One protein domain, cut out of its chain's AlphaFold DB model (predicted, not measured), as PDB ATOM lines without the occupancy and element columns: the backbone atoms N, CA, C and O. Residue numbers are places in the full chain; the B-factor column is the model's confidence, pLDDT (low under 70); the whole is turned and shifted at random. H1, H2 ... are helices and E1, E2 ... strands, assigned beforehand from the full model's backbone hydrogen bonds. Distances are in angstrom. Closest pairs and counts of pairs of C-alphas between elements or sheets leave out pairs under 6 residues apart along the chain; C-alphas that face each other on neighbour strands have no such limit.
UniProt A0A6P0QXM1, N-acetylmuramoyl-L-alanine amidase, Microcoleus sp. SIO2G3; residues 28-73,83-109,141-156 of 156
ATOM      1  N   ARG A  28      -5.525 -54.263 -23.312       67.31
ATOM      2  CA  ARG A  28      -5.803 -53.338 -24.412       67.31
ATOM      3  C   ARG A  28      -7.070 -52.567 -24.054       67.31
ATOM      4  O   ARG A  28      -8.151 -53.149 -24.022       67.31
ATOM      5  N   ARG A  29      -6.918 -51.283 -23.723       82.19
ATOM      6  CA  ARG A  29      -8.033 -50.412 -23.344       82.19
ATOM      7  C   ARG A  29      -8.773 -50.046 -24.619       82.19
ATOM      8  O   ARG A  29      -8.185 -49.453 -25.522       82.19
ATOM      9  N   ILE A  30     -10.029 -50.462 -24.694       88.06
ATOM     10  CA  ILE A  30     -10.911 -50.161 -25.819       88.06
ATOM     11  C   ILE A  30     -11.981 -49.217 -25.298       88.06
ATOM     12  O   ILE A  30     -12.716 -49.575 -24.376       88.06
ATOM     13  N   VAL A  31     -12.049 -48.022 -25.868       88.69
ATOM     14  CA  VAL A  31     -13.079 -47.033 -25.558       88.69
ATOM     15  C   VAL A  31     -14.030 -46.978 -26.737       88.69
ATOM     16  O   VAL A  31     -13.605 -46.763 -27.868       88.69
ATOM     17  N   VAL A  32     -15.313 -47.196 -26.484       92.38
ATOM     18  CA  VAL A  32     -16.348 -46.924 -27.477       92.38
ATOM     19  C   VAL A  32     -16.868 -45.518 -27.256       92.38
ATOM     20  O   VAL A  32     -17.160 -45.142 -26.124       92.38
ATOM     21  N   ILE A  33     -16.941 -44.748 -28.331       92.00
ATOM     22  CA  ILE A  33     -17.469 -43.388 -28.345       92.00
ATOM     23  C   ILE A  33     -18.779 -43.434 -29.114       92.00
ATOM     24  O   ILE A  33     -18.846 -43.989 -30.208       92.00
ATOM     25  N   ASP A  34     -19.823 -42.876 -28.529       92.12
ATOM     26  CA  ASP A  34     -21.170 -42.934 -29.057       92.12
ATOM     27  C   ASP A  34     -21.707 -41.519 -29.314       92.12
ATOM     28  O   ASP A  34     -22.241 -40.900 -28.390       92.12
ATOM     29  N   PRO A  35     -21.531 -40.973 -30.534       92.06
ATOM     30  CA  PRO A  35     -22.079 -39.673 -30.885       92.06
ATOM     31  C   PRO A  35     -23.608 -39.763 -30.936       92.06
ATOM     32  O   PRO A  35     -24.159 -40.493 -31.766       92.06
ATOM     33  N   GLY A  36     -24.286 -38.999 -30.081       87.75
ATOM     34  CA  GLY A  36     -25.742 -38.981 -29.980       87.75
ATOM     35  C   GLY A  36     -26.442 -38.629 -31.294       87.75
ATOM     36  O   GLY A  36     -25.869 -37.949 -32.151       87.75
ATOM     37  N   HIS A  37     -27.696 -39.061 -31.440       90.38
ATOM     38  CA  HIS A  37     -28.554 -38.768 -32.600       90.38
ATOM     39  C   HIS A  37     -27.976 -39.264 -33.942       90.38
ATOM     40  O   HIS A  37     -27.082 -40.111 -33.975       90.38
ATOM     41  N   GLY A  38     -28.506 -38.760 -35.060       90.94
ATOM     42  CA  GLY A  38     -28.033 -39.056 -36.411       90.94
ATOM     43  C   GLY A  38     -29.162 -39.353 -37.399       90.94
ATOM     44  O   GLY A  38     -30.254 -39.805 -37.045       90.94
ATOM     45  N   GLY A  39     -28.893 -39.106 -38.679       93.12
ATOM     46  CA  GLY A  39     -29.876 -39.214 -39.750       93.12
ATOM     47  C   GLY A  39     -31.053 -38.269 -39.509       93.12
ATOM     48  O   GLY A  39     -30.877 -37.054 -39.393       93.12
ATOM     49  N   SER A  40     -32.260 -38.830 -39.439       91.19
ATOM     50  CA  SER A  40     -33.496 -38.067 -39.216       91.19
ATOM     51  C   SER A  40     -33.640 -37.524 -37.794       91.19
ATOM     52  O   SER A  40     -34.420 -36.599 -37.581       91.19
ATOM     53  N   ASP A  41     -32.919 -38.088 -36.824       88.00
ATOM     54  CA  ASP A  41     -32.867 -37.549 -35.472       88.00
ATOM     55  C   ASP A  41     -31.787 -36.465 -35.419       88.00
ATOM     56  O   ASP A  41     -30.596 -36.755 -35.526       88.00
ATOM     57  N   SER A  42     -32.211 -35.207 -35.325       86.81
ATOM     58  CA  SER A  42     -31.307 -34.049 -35.307       86.81
ATOM     59  C   SER A  42     -30.788 -33.704 -33.911       86.81
ATOM     60  O   SER A  42     -29.827 -32.938 -33.809       86.81
ATOM     61  N   GLY A  43     -31.382 -34.286 -32.865       85.88
ATOM     62  CA  GLY A  43     -31.221 -33.810 -31.496       85.88
ATOM     63  C   GLY A  43     -31.747 -32.384 -31.323       85.88
ATOM     64  O   GLY A  43     -32.686 -31.957 -32.004       85.88
ATOM     65  N   ALA A  44     -31.147 -31.639 -30.403       81.38
ATOM     66  CA  ALA A  44     -31.442 -30.228 -30.223       81.38
ATOM     67  C   ALA A  44     -31.014 -29.387 -31.439       81.38
ATOM     68  O   ALA A  44     -29.990 -29.635 -32.077       81.38
ATOM     69  N   VAL A  45     -31.787 -28.339 -31.732       82.62
ATOM     70  CA  VAL A  45     -31.445 -27.339 -32.753       82.62
ATOM     71  C   VAL A  45     -31.048 -26.046 -32.050       82.62
ATOM     72  O   VAL A  45     -31.856 -25.440 -31.347       82.62
ATOM     73  N   GLY A  46     -29.793 -25.643 -32.221       71.69
ATOM     74  CA  GLY A  46     -29.232 -24.422 -31.655       71.69
ATOM     75  C   GLY A  46     -29.510 -23.172 -32.495       71.69
ATOM     76  O   GLY A  46     -30.124 -23.205 -33.566       71.69
ATOM     77  N   ILE A  47     -29.007 -22.035 -32.007       68.69
ATOM     78  CA  ILE A  47     -29.105 -20.743 -32.696       68.69
ATOM     79  C   ILE A  47     -28.419 -20.835 -34.066       68.69
ATOM     80  O   ILE A  47     -27.319 -21.367 -34.189       68.69
ATOM     81  N   GLY A  48     -29.071 -20.305 -35.103       74.00
ATOM     82  CA  GLY A  48     -28.545 -20.336 -36.470       74.00
ATOM     83  C   GLY A  48     -28.779 -21.656 -37.212       74.00
ATOM     84  O   GLY A  48     -28.257 -21.813 -38.310       74.00
ATOM     85  N   GLY A  49     -29.575 -22.575 -36.652       81.56
ATOM     86  CA  GLY A  49     -29.942 -23.832 -37.314       81.56
ATOM     87  C   GLY A  49     -28.896 -24.937 -37.183       81.56
ATOM     88  O   GLY A  49     -28.905 -25.869 -37.978       81.56
ATOM     89  N   ILE A  50     -27.997 -24.831 -36.200       81.75
ATOM     90  CA  ILE A  50     -26.972 -25.844 -35.944       81.75
ATOM     91  C   ILE A  50     -27.617 -27.050 -35.261       81.75
ATOM     92  O   ILE A  50     -28.307 -26.891 -34.252       81.75
ATOM     93  N   TYR A  51     -27.375 -28.249 -35.784       88.69
ATOM     94  CA  TYR A  51     -27.930 -29.479 -35.230       88.69
ATOM     95  C   TYR A  51     -26.973 -30.126 -34.226       88.69
ATOM     96  O   TYR A  51     -25.783 -30.287 -34.501       88.69
ATOM     97  N   GLU A  52     -27.498 -30.574 -33.084       84.38
ATOM     98  CA  GLU A  52     -26.740 -31.310 -32.064       84.38
ATOM     99  C   GLU A  52     -25.974 -32.481 -32.683       84.38
ATOM    100  O   GLU A  52     -24.776 -32.623 -32.441       84.38
ATOM    101  N   LYS A  53     -26.632 -33.268 -33.547       88.94
ATOM    102  CA  LYS A  53     -26.030 -34.435 -34.214       88.94
ATOM    103  C   LYS A  53     -24.727 -34.130 -34.970       88.94
ATOM    104  O   LYS A  53     -23.896 -35.035 -35.112       88.94
ATOM    105  N   GLU A  54     -24.564 -32.901 -35.468       90.75
ATOM    106  CA  GLU A  54     -23.390 -32.447 -36.219       90.75
ATOM    107  C   GLU A  54     -22.259 -32.085 -35.257       90.75
ATOM    108  O   GLU A  54     -21.146 -32.591 -35.403       90.75
ATOM    109  N   ILE A  55     -22.568 -31.291 -34.226       87.94
ATOM    110  CA  ILE A  55     -21.613 -30.896 -33.182       87.94
ATOM    111  C   ILE A  55     -21.055 -32.136 -32.479       87.94
ATOM    112  O   ILE A  55     -19.840 -32.294 -32.346       87.94
ATOM    113  N   VAL A  56     -21.929 -33.043 -32.039       86.94
ATOM    114  CA  VAL A  56     -21.506 -34.219 -31.266       86.94
ATOM    115  C   VAL A  56     -20.713 -35.201 -32.120       86.94
ATOM    116  O   VAL A  56     -19.818 -35.861 -31.592       86.94
ATOM    117  N   LEU A  57     -20.984 -35.286 -33.430       93.50
ATOM    118  CA  LEU A  57     -20.189 -36.102 -34.348       93.50
ATOM    119  C   LEU A  57     -18.774 -35.541 -34.484       93.50
ATOM    120  O   LEU A  57     -17.815 -36.296 -34.329       93.50
ATOM    121  N   ASP A  58     -18.643 -34.236 -34.725       92.69
ATOM    122  CA  ASP A  58     -17.338 -33.590 -34.876       92.69
ATOM    123  C   ASP A  58     -16.489 -33.720 -33.600       92.69
ATOM    124  O   ASP A  58     -15.356 -34.207 -33.640       92.69
ATOM    125  N   ILE A  59     -17.075 -33.417 -32.437       86.94
ATOM    126  CA  ILE A  59     -16.409 -33.595 -31.138       86.94
ATOM    127  C   ILE A  59     -15.987 -35.056 -30.940       86.94
ATOM    128  O   ILE A  59     -14.860 -35.328 -30.525       86.94
ATOM    129  N   SER A  60     -16.859 -36.014 -31.259       91.69
ATOM    130  CA  SER A  60     -16.556 -37.440 -31.085       91.69
ATOM    131  C   SER A  60     -15.390 -37.909 -31.953       91.69
ATOM    132  O   SER A  60     -14.562 -38.693 -31.484       91.69
ATOM    133  N   LEU A  61     -15.292 -37.427 -33.195       94.56
ATOM    134  CA  LEU A  61     -14.173 -37.734 -34.092       94.56
ATOM    135  C   LEU A  61     -12.852 -37.172 -33.545       94.56
ATOM    136  O   LEU A  61     -11.833 -37.869 -33.554       94.56
ATOM    137  N   GLN A  62     -12.873 -35.954 -33.001       93.06
ATOM    138  CA  GLN A  62     -11.702 -35.350 -32.362       93.06
ATOM    139  C   GLN A  62     -11.275 -36.127 -31.108       93.06
ATOM    140  O   GLN A  62     -10.094 -36.436 -30.945       93.06
ATOM    141  N   VAL A  63     -12.224 -36.510 -30.246       88.50
ATOM    142  CA  VAL A  63     -11.950 -37.334 -29.055       88.50
ATOM    143  C   VAL A  63     -11.351 -38.684 -29.447       88.50
ATOM    144  O   VAL A  63     -10.372 -39.115 -28.835       88.50
ATOM    145  N   ALA A  64     -11.891 -39.337 -30.480       92.75
ATOM    146  CA  ALA A  64     -11.352 -40.596 -30.986       92.75
ATOM    147  C   ALA A  64      -9.892 -40.443 -31.426       92.75
ATOM    148  O   ALA A  64      -9.035 -41.190 -30.956       92.75
ATOM    149  N   SER A  65      -9.595 -39.420 -32.234       92.94
ATOM    150  CA  SER A  65      -8.232 -39.139 -32.696       92.94
ATOM    151  C   SER A  65      -7.268 -38.866 -31.535       92.94
ATOM    152  O   SER A  65      -6.153 -39.389 -31.511       92.94
ATOM    153  N   LEU A  66      -7.695 -38.099 -30.526       91.19
ATOM    154  CA  LEU A  66      -6.884 -37.825 -29.335       91.19
ATOM    155  C   LEU A  66      -6.576 -39.095 -28.532       91.19
ATOM    156  O   LEU A  66      -5.445 -39.261 -28.074       91.19
ATOM    157  N   LEU A  67      -7.548 -39.997 -28.374       88.19
ATOM    158  CA  LEU A  67      -7.342 -41.280 -27.697       88.19
ATOM    159  C   LEU A  67      -6.395 -42.191 -28.487       88.19
ATOM    160  O   LEU A  67      -5.477 -42.773 -27.904       88.19
ATOM    161  N   GLU A  68      -6.569 -42.269 -29.806       90.69
ATOM    162  CA  GLU A  68      -5.709 -43.066 -30.685       90.69
ATOM    163  C   GLU A  68      -4.258 -42.574 -30.666       90.69
ATOM    164  O   GLU A  68      -3.337 -43.384 -30.540       90.69
ATOM    165  N   ASN A  69      -4.044 -41.254 -30.662       90.31
ATOM    166  CA  ASN A  69      -2.718 -40.643 -30.516       90.31
ATOM    167  C   ASN A  69      -2.043 -40.973 -29.170       90.31
ATOM    168  O   ASN A  69      -0.819 -40.925 -29.063       90.31
ATOM    169  N   GLN A  70      -2.821 -41.335 -28.147       87.56
ATOM    170  CA  GLN A  70      -2.325 -41.798 -26.845       87.56
ATOM    171  C   GLN A  70      -2.178 -43.330 -26.761       87.56
ATOM    172  O   GLN A  70      -1.900 -43.871 -25.689       87.56
ATOM    173  N   GLY A  71      -2.367 -44.050 -27.872       87.25
ATOM    174  CA  GLY A  71      -2.288 -45.511 -27.924       87.25
ATOM    175  C   GLY A  71      -3.506 -46.226 -27.327       87.25
ATOM    176  O   GLY A  71      -3.433 -47.423 -27.032       87.25
ATOM    177  N   ILE A  72      -4.620 -45.517 -27.129       87.88
ATOM    178  CA  ILE A  72      -5.898 -46.085 -26.687       87.88
ATOM    179  C   ILE A  72      -6.739 -46.371 -27.929       87.88
ATOM    180  O   ILE A  72      -6.955 -45.494 -28.756       87.88
ATOM    181  N   GLN A  73      -7.248 -47.595 -28.063       93.12
ATOM    182  CA  GLN A  73      -8.113 -47.918 -29.196       93.12
ATOM    183  C   GLN A  73      -9.495 -47.295 -28.980       93.12
ATOM    184  O   GLN A  73     -10.197 -47.683 -28.041       93.12
ATOM    185  N   ALA A  83     -28.681 -42.572 -38.765       89.12
ATOM    186  CA  ALA A  83     -29.486 -43.015 -37.636       89.12
ATOM    187  C   ALA A  83     -29.036 -44.413 -37.189       89.12
ATOM    188  O   ALA A  83     -28.891 -45.322 -38.012       89.12
ATOM    189  N   LEU A  84     -28.862 -44.591 -35.882       85.94
ATOM    190  CA  LEU A  84     -28.597 -45.880 -35.256       85.94
ATOM    191  C   LEU A  84     -29.708 -46.207 -34.256       85.94
ATOM    192  O   LEU A  84     -30.208 -45.340 -33.546       85.94
ATOM    193  N   GLY A  85     -30.115 -47.475 -34.210       79.69
ATOM    194  CA  GLY A  85     -31.047 -47.942 -33.187       79.69
ATOM    195  C   GLY A  85     -30.336 -48.122 -31.847       79.69
ATOM    196  O   GLY A  85     -29.201 -48.594 -31.820       79.69
ATOM    197  N   LEU A  86     -31.020 -47.843 -30.733       76.69
ATOM    198  CA  LEU A  86     -30.489 -47.979 -29.363       76.69
ATOM    199  C   LEU A  86     -29.768 -49.318 -29.114       76.69
ATOM    200  O   LEU A  86     -28.693 -49.367 -28.513       76.69
ATOM    201  N   GLN A  87     -30.322 -50.414 -29.637       73.44
ATOM    202  CA  GLN A  87     -29.722 -51.741 -29.524       73.44
ATOM    203  C   GLN A  87     -28.350 -51.830 -30.216       73.44
ATOM    204  O   GLN A  87     -27.429 -52.452 -29.682       73.44
ATOM    205  N   SER A  88     -28.177 -51.177 -31.367       80.81
ATOM    206  CA  SER A  88     -26.917 -51.177 -32.116       80.81
ATOM    207  C   SER A  88     -25.777 -50.548 -31.314       80.81
ATOM    208  O   SER A  88     -24.662 -51.066 -31.347       80.81
ATOM    209  N   HIS A  89     -26.051 -49.504 -30.526       83.88
ATOM    210  CA  HIS A  89     -25.049 -48.841 -29.682       83.88
ATOM    211  C   HIS A  89     -24.471 -49.834 -28.660       83.88
ATOM    212  O   HIS A  89     -23.255 -50.002 -28.520       83.88
ATOM    213  N   VAL A  90     -25.364 -50.573 -27.994       78.19
ATOM    214  CA  VAL A  90     -25.022 -51.590 -26.993       78.19
ATOM    215  C   VAL A  90     -24.305 -52.785 -27.628       78.19
ATOM    216  O   VAL A  90     -23.356 -53.326 -27.052       78.19
ATOM    217  N   GLU A  91     -24.741 -53.216 -28.810       82.44
ATOM    218  CA  GLU A  91     -24.129 -54.330 -29.534       82.44
ATOM    219  C   GLU A  91     -22.706 -54.021 -29.986       82.44
ATOM    220  O   GLU A  91     -21.828 -54.873 -29.818       82.44
ATOM    221  N   ILE A  92     -22.458 -52.815 -30.503       85.81
ATOM    222  CA  ILE A  92     -21.117 -52.359 -30.892       85.81
ATOM    223  C   ILE A  92     -20.190 -52.402 -29.677       85.81
ATOM    224  O   ILE A  92     -19.133 -53.034 -29.735       85.81
ATOM    225  N   ALA A  93     -20.622 -51.832 -28.548       82.12
ATOM    226  CA  ALA A  93     -19.820 -51.800 -27.330       82.12
ATOM    227  C   ALA A  93     -19.506 -53.198 -26.776       82.12
ATOM    228  O   ALA A  93     -18.360 -53.506 -26.428       82.12
ATOM    229  N   ASN A  94     -20.506 -54.081 -26.750       82.38
ATOM    230  CA  ASN A  94     -20.333 -55.456 -26.289       82.38
ATOM    231  C   ASN A  94     -19.447 -56.281 -27.237       82.38
ATOM    232  O   ASN A  94     -18.578 -57.022 -26.770       82.38
ATOM    233  N   ARG A  95     -19.625 -56.149 -28.559       87.25
ATOM    234  CA  ARG A  95     -18.834 -56.870 -29.571       87.25
ATOM    235  C   ARG A  95     -17.373 -56.434 -29.560       87.25
ATOM    236  O   ARG A  95     -16.488 -57.279 -29.664       87.25
ATOM    237  N   ALA A  96     -17.130 -55.139 -29.372       86.69
ATOM    238  CA  ALA A  96     -15.795 -54.574 -29.213       86.69
ATOM    239  C   ALA A  96     -15.089 -55.025 -27.926       86.69
ATOM    240  O   ALA A  96     -13.885 -54.819 -27.796       86.69
ATOM    241  N   ARG A  97     -15.820 -55.622 -26.968       83.94
ATOM    242  CA  ARG A  97     -15.346 -55.871 -25.598       83.94
ATOM    243  C   ARG A  97     -14.784 -54.592 -24.974       83.94
ATOM    244  O   ARG A  97     -13.711 -54.611 -24.371       83.94
ATOM    245  N   ALA A  98     -15.500 -53.484 -25.175       80.50
ATOM    246  CA  ALA A  98     -15.061 -52.183 -24.705       80.50
ATOM    247  C   ALA A  98     -14.853 -52.198 -23.186       80.50
ATOM    248  O   ALA A  98     -15.621 -52.799 -22.436       80.50
ATOM    249  N   THR A  99     -13.789 -51.544 -22.734       82.25
ATOM    250  CA  THR A  99     -13.530 -51.291 -21.311       82.25
ATOM    251  C   THR A  99     -14.426 -50.166 -20.800       82.25
ATOM    252  O   THR A  99     -14.809 -50.152 -19.632       82.25
ATOM    253  N   LEU A 100     -14.757 -49.230 -21.691       81.81
ATOM    254  CA  LEU A 100     -15.556 -48.051 -21.413       81.81
ATOM    255  C   LEU A 100     -16.399 -47.696 -22.642       81.81
ATOM    256  O   LEU A 100     -15.910 -47.791 -23.765       81.81
ATOM    257  N   CYS A 101     -17.635 -47.256 -22.413       82.50
ATOM    258  CA  CYS A 101     -18.450 -46.575 -23.414       82.50
ATOM    259  C   CYS A 101     -18.680 -45.125 -22.965       82.50
ATOM    260  O   CYS A 101     -19.005 -44.899 -21.796       82.50
ATOM    261  N   VAL A 102     -18.502 -44.169 -23.874       82.56
ATOM    262  CA  VAL A 102     -18.713 -42.734 -23.660       82.56
ATOM    263  C   VAL A 102     -19.708 -42.252 -24.703       82.56
ATOM    264  O   VAL A 102     -19.374 -42.196 -25.880       82.56
ATOM    265  N   SER A 103     -20.920 -41.910 -24.280       83.88
ATOM    266  CA  SER A 103     -21.888 -41.245 -25.154       83.88
ATOM    267  C   SER A 103     -21.694 -39.735 -25.083       83.88
ATOM    268  O   SER A 103     -21.420 -39.220 -24.002       83.88
ATOM    269  N   ILE A 104     -21.759 -39.045 -26.222       82.50
ATOM    270  CA  ILE A 104     -21.555 -37.596 -26.327       82.50
ATOM    271  C   ILE A 104     -22.828 -36.978 -26.904       82.50
ATOM    272  O   ILE A 104     -23.224 -37.298 -28.022       82.50
ATOM    273  N   HIS A 105     -23.431 -36.080 -26.133       82.50
ATOM    274  CA  HIS A 105     -24.588 -35.265 -26.490       82.50
ATOM    275  C   HIS A 105     -24.220 -33.782 -26.330       82.50
ATOM    276  O   HIS A 105     -23.192 -33.452 -25.736       82.50
ATOM    277  N   ALA A 106     -25.021 -32.877 -26.874       72.81
ATOM    278  CA  ALA A 106     -24.881 -31.448 -26.627       72.81
ATOM    279  C   ALA A 106     -26.272 -30.904 -26.337       72.81
ATOM    280  O   ALA A 106     -27.112 -30.833 -27.229       72.81
ATOM    281  N   ASN A 107     -26.520 -30.548 -25.074       66.19
ATOM    282  CA  ASN A 107     -27.830 -30.057 -24.674       66.19
ATOM    283  C   ASN A 107     -28.201 -28.820 -25.503       66.19
ATOM    284  O   ASN A 107     -27.321 -28.068 -25.940       66.19
ATOM    285  N   ALA A 108     -29.502 -28.608 -25.710       50.06
ATOM    286  CA  ALA A 108     -29.992 -27.425 -26.394       50.06
ATOM    287  C   ALA A 108     -29.339 -26.200 -25.758       50.06
ATOM    288  O   ALA A 108     -29.446 -26.002 -24.545       50.06
ATOM    289  N   ILE A 109     -28.662 -25.389 -26.573       43.56
ATOM    290  CA  ILE A 109     -28.253 -24.038 -26.200       43.56
ATOM    291  C   ILE A 109     -29.561 -23.308 -25.881       43.56
ATOM    292  O   ILE A 109     -30.216 -22.755 -26.764       43.56
ATOM    293  N   LYS A 141     -29.163 -37.668 -20.567       33.06
ATOM    294  CA  LYS A 141     -28.655 -39.014 -20.244       33.06
ATOM    295  C   LYS A 141     -27.272 -39.233 -20.853       33.06
ATOM    296  O   LYS A 141     -27.159 -39.620 -22.008       33.06
ATOM    297  N   TYR A 142     -26.231 -39.127 -20.032       35.34
ATOM    298  CA  TYR A 142     -24.919 -39.711 -20.326       35.34
ATOM    299  C   TYR A 142     -24.791 -41.057 -19.605       35.34
ATOM    300  O   TYR A 142     -24.883 -41.121 -18.379       35.34
ATOM    301  N   LEU A 143     -24.570 -42.152 -20.342       39.19
ATOM    302  CA  LEU A 143     -24.345 -43.478 -19.753       39.19
ATOM    303  C   LEU A 143     -22.865 -43.876 -19.854       39.19
ATOM    304  O   LEU A 143     -22.469 -44.605 -20.760       39.19
ATOM    305  N   VAL A 144     -22.053 -43.458 -18.880       37.72
ATOM    306  CA  VAL A 144     -20.731 -44.063 -18.645       37.72
ATOM    307  C   VAL A 144     -20.958 -45.347 -17.857       37.72
ATOM    308  O   VAL A 144     -21.348 -45.352 -16.684       37.72
ATOM    309  N   THR A 145     -20.748 -46.472 -18.520       38.62
ATOM    310  CA  THR A 145     -20.884 -47.800 -17.925       38.62
ATOM    311  C   THR A 145     -19.541 -48.504 -18.033       38.62
ATOM    312  O   THR A 145     -18.911 -48.494 -19.082       38.62
ATOM    313  N   SER A 146     -19.078 -49.086 -16.928       33.62
ATOM    314  CA  SER A 146     -17.828 -49.854 -16.840       33.62
ATOM    315  C   SER A 146     -18.099 -51.350 -16.635       33.62
ATOM    316  O   SER A 146     -17.292 -52.078 -16.056       33.62
ATOM    317  N   LYS A 147     -19.290 -51.826 -17.027       38.34
ATOM    318  CA  LYS A 147     -19.702 -53.219 -16.808       38.34
ATOM    319  C   LYS A 147     -19.039 -54.158 -17.820       38.34
ATOM    320  O   LYS A 147     -18.887 -53.784 -18.976       38.34
ATOM    321  N   PRO A 148     -18.809 -55.436 -17.459       35.38
ATOM    322  CA  PRO A 148     -18.405 -56.471 -18.418       35.38
ATOM    323  C   PRO A 148     -19.458 -56.736 -19.516       35.38
ATOM    324  O   PRO A 148     -19.200 -57.502 -20.441       35.38
ATOM    325  N   ARG A 149     -20.657 -56.137 -19.401       54.34
ATOM    326  CA  ARG A 149     -21.734 -56.164 -20.394       54.34
ATOM    327  C   ARG A 149     -22.570 -54.882 -20.301       54.34
ATOM    328  O   ARG A 149     -23.142 -54.596 -19.243       54.34
ATOM    329  N   PHE A 150     -22.633 -54.126 -21.391       57.78
ATOM    330  CA  PHE A 150     -23.395 -52.881 -21.498       57.78
ATOM    331  C   PHE A 150     -24.892 -53.180 -21.643       57.78
ATOM    332  O   PHE A 150     -25.266 -54.180 -22.259       57.78
ATOM    333  N   LYS A 151     -25.744 -52.345 -21.038       54.25
ATOM    334  CA  LYS A 151     -27.211 -52.445 -21.097       54.25
ATOM    335  C   LYS A 151     -27.781 -51.123 -21.599       54.25
ATOM    336  O   LYS A 151     -27.224 -50.075 -21.286       54.25
ATOM    337  N   GLU A 152     -28.888 -51.202 -22.323       48.62
ATOM    338  CA  GLU A 152     -29.669 -50.043 -22.755       48.62
ATOM    339  C   GLU A 152     -30.238 -49.284 -21.543       48.62
ATOM    340  O   GLU A 152     -30.641 -49.895 -20.547       48.62
ATOM    341  N   ALA A 153     -30.253 -47.951 -21.606       47.47
ATOM    342  CA  ALA A 153     -30.839 -47.100 -20.576       47.47
ATOM    343  C   ALA A 153     -32.262 -46.679 -20.975       47.47
ATOM    344  O   ALA A 153     -32.470 -45.562 -21.444       47.47
ATOM    345  N   ASN A 154     -33.253 -47.544 -20.743       31.92
ATOM    346  CA  ASN A 154     -34.655 -47.248 -21.062       31.92
ATOM    347  C   ASN A 154     -35.124 -45.941 -20.389       31.92
ATOM    348  O   ASN A 154     -34.931 -45.742 -19.187       31.92
ATOM    349  N   ASN A 155     -35.712 -45.030 -21.168       30.69
ATOM    350  CA  ASN A 155     -36.526 -43.920 -20.664       30.69
ATOM    351  C   ASN A 155     -37.935 -44.465 -20.376       30.69
ATOM    352  O   ASN A 155     -38.583 -44.993 -21.277       30.69
ATOM    353  N   HIS A 156     -38.381 -44.378 -19.124       28.67
ATOM    354  CA  HIS A 156     -39.793 -44.275 -18.746       28.67
ATOM    355  C   HIS A 156     -39.895 -43.044 -17.860       28.67
ATOM    356  O   HIS A 156     -39.079 -42.973 -16.911       28.67
TER     357      HIS A 156
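AT A GLANCE: This is residues 28 to 73, 83 to 109 and 141 to 156 of the 156 residues of the protein "N-acetylmuramoyl-L-alanine amidase" of Microcoleus sp. SIO2G3 (UniProt A0A6P0QXM1). A narrow sheet of two parallel strands, E1 and E2, lies between two helices, H1 on one side and H2 on the other, both running back against the strands. The long stretch 36 to 51 loops out to one end of the longest axis, and the stretch 141 to 156, without a named element, runs past the E2 side of the sheet before its end leads away from the body. The printed part has 89 residues, with two named helices and two named strands in the order E1, H1, H2, E2; the class is mixed, helices and strands, though under half of the residues are in named elements. The whole is compact, with a radius of gyration of the C-alphas of 13.6 A, and its outline is flat, spanning 42 by 36 by 19 A.

HOW THE PARTS SIT: Start at strand E1, residues 30 to 35, and look across to strand E2, residues 100 to 104: they are parallel neighbours, their directions 18 degrees apart. C-alphas 34 and 103 face each other at 4.3 A; look there for N 34 and O 102, 2.8 A apart, and for N 104 and O 34 at 2.9 A, both within hydrogen-bond range. Next comes H1, residues 52 to 69, whose closest C-alphas to E1 are those of Leu 57 and Pro 35, 5.3 A apart. Its closest C-alphas to E2 are those of Val 56 and Ile 104, 6.0 A apart. Then find H2, residues 86 to 95, whose Ala 93 comes closest to both strands: its C-alpha is 6.0 A from that of Val 32 in E1 and 6.7 A from that of Cys 101 in E2. H1 and H2 are apart. In H1 every O i to N i+4 pair is within hydrogen-bond range, in H2 5 of 6.

IN THESE COORDINATES: Find C-alpha 30 at (-10.911, -50.161, -25.819), where E1 begins; it is 16.1 A long. H1 begins at C-alpha 52, at (-26.740, -31.310, -32.064), and runs 25.8 A to Asn 69. H2 measures 14.7 A from Leu 86 to Arg 95. E2 starts at Leu 100 and ends 13.0 A on, at C-alpha 104, (-21.555, -37.596, -26.327).

THE WHOLE: The C-alphas farthest apart are those of Arg 28 and Gly 48, at 41.9 A. Residues 74 to 82 are not printed, with 23.5 A between C-alphas 73 and 83; the link from H1 to H2 goes across this cut. Residues 110 to 140 are not printed either, and C-alphas 109 and 141 are 16.1 A apart. The link from E1 to H1 is long, 16 residues; that from H2 to E2 is tight, 4 residues. The mean pLDDT of the printed part is 76.4; look for values under 70 at residues 28, 47, 107 to 109 and 141 to 156, the last being the chain's last residue.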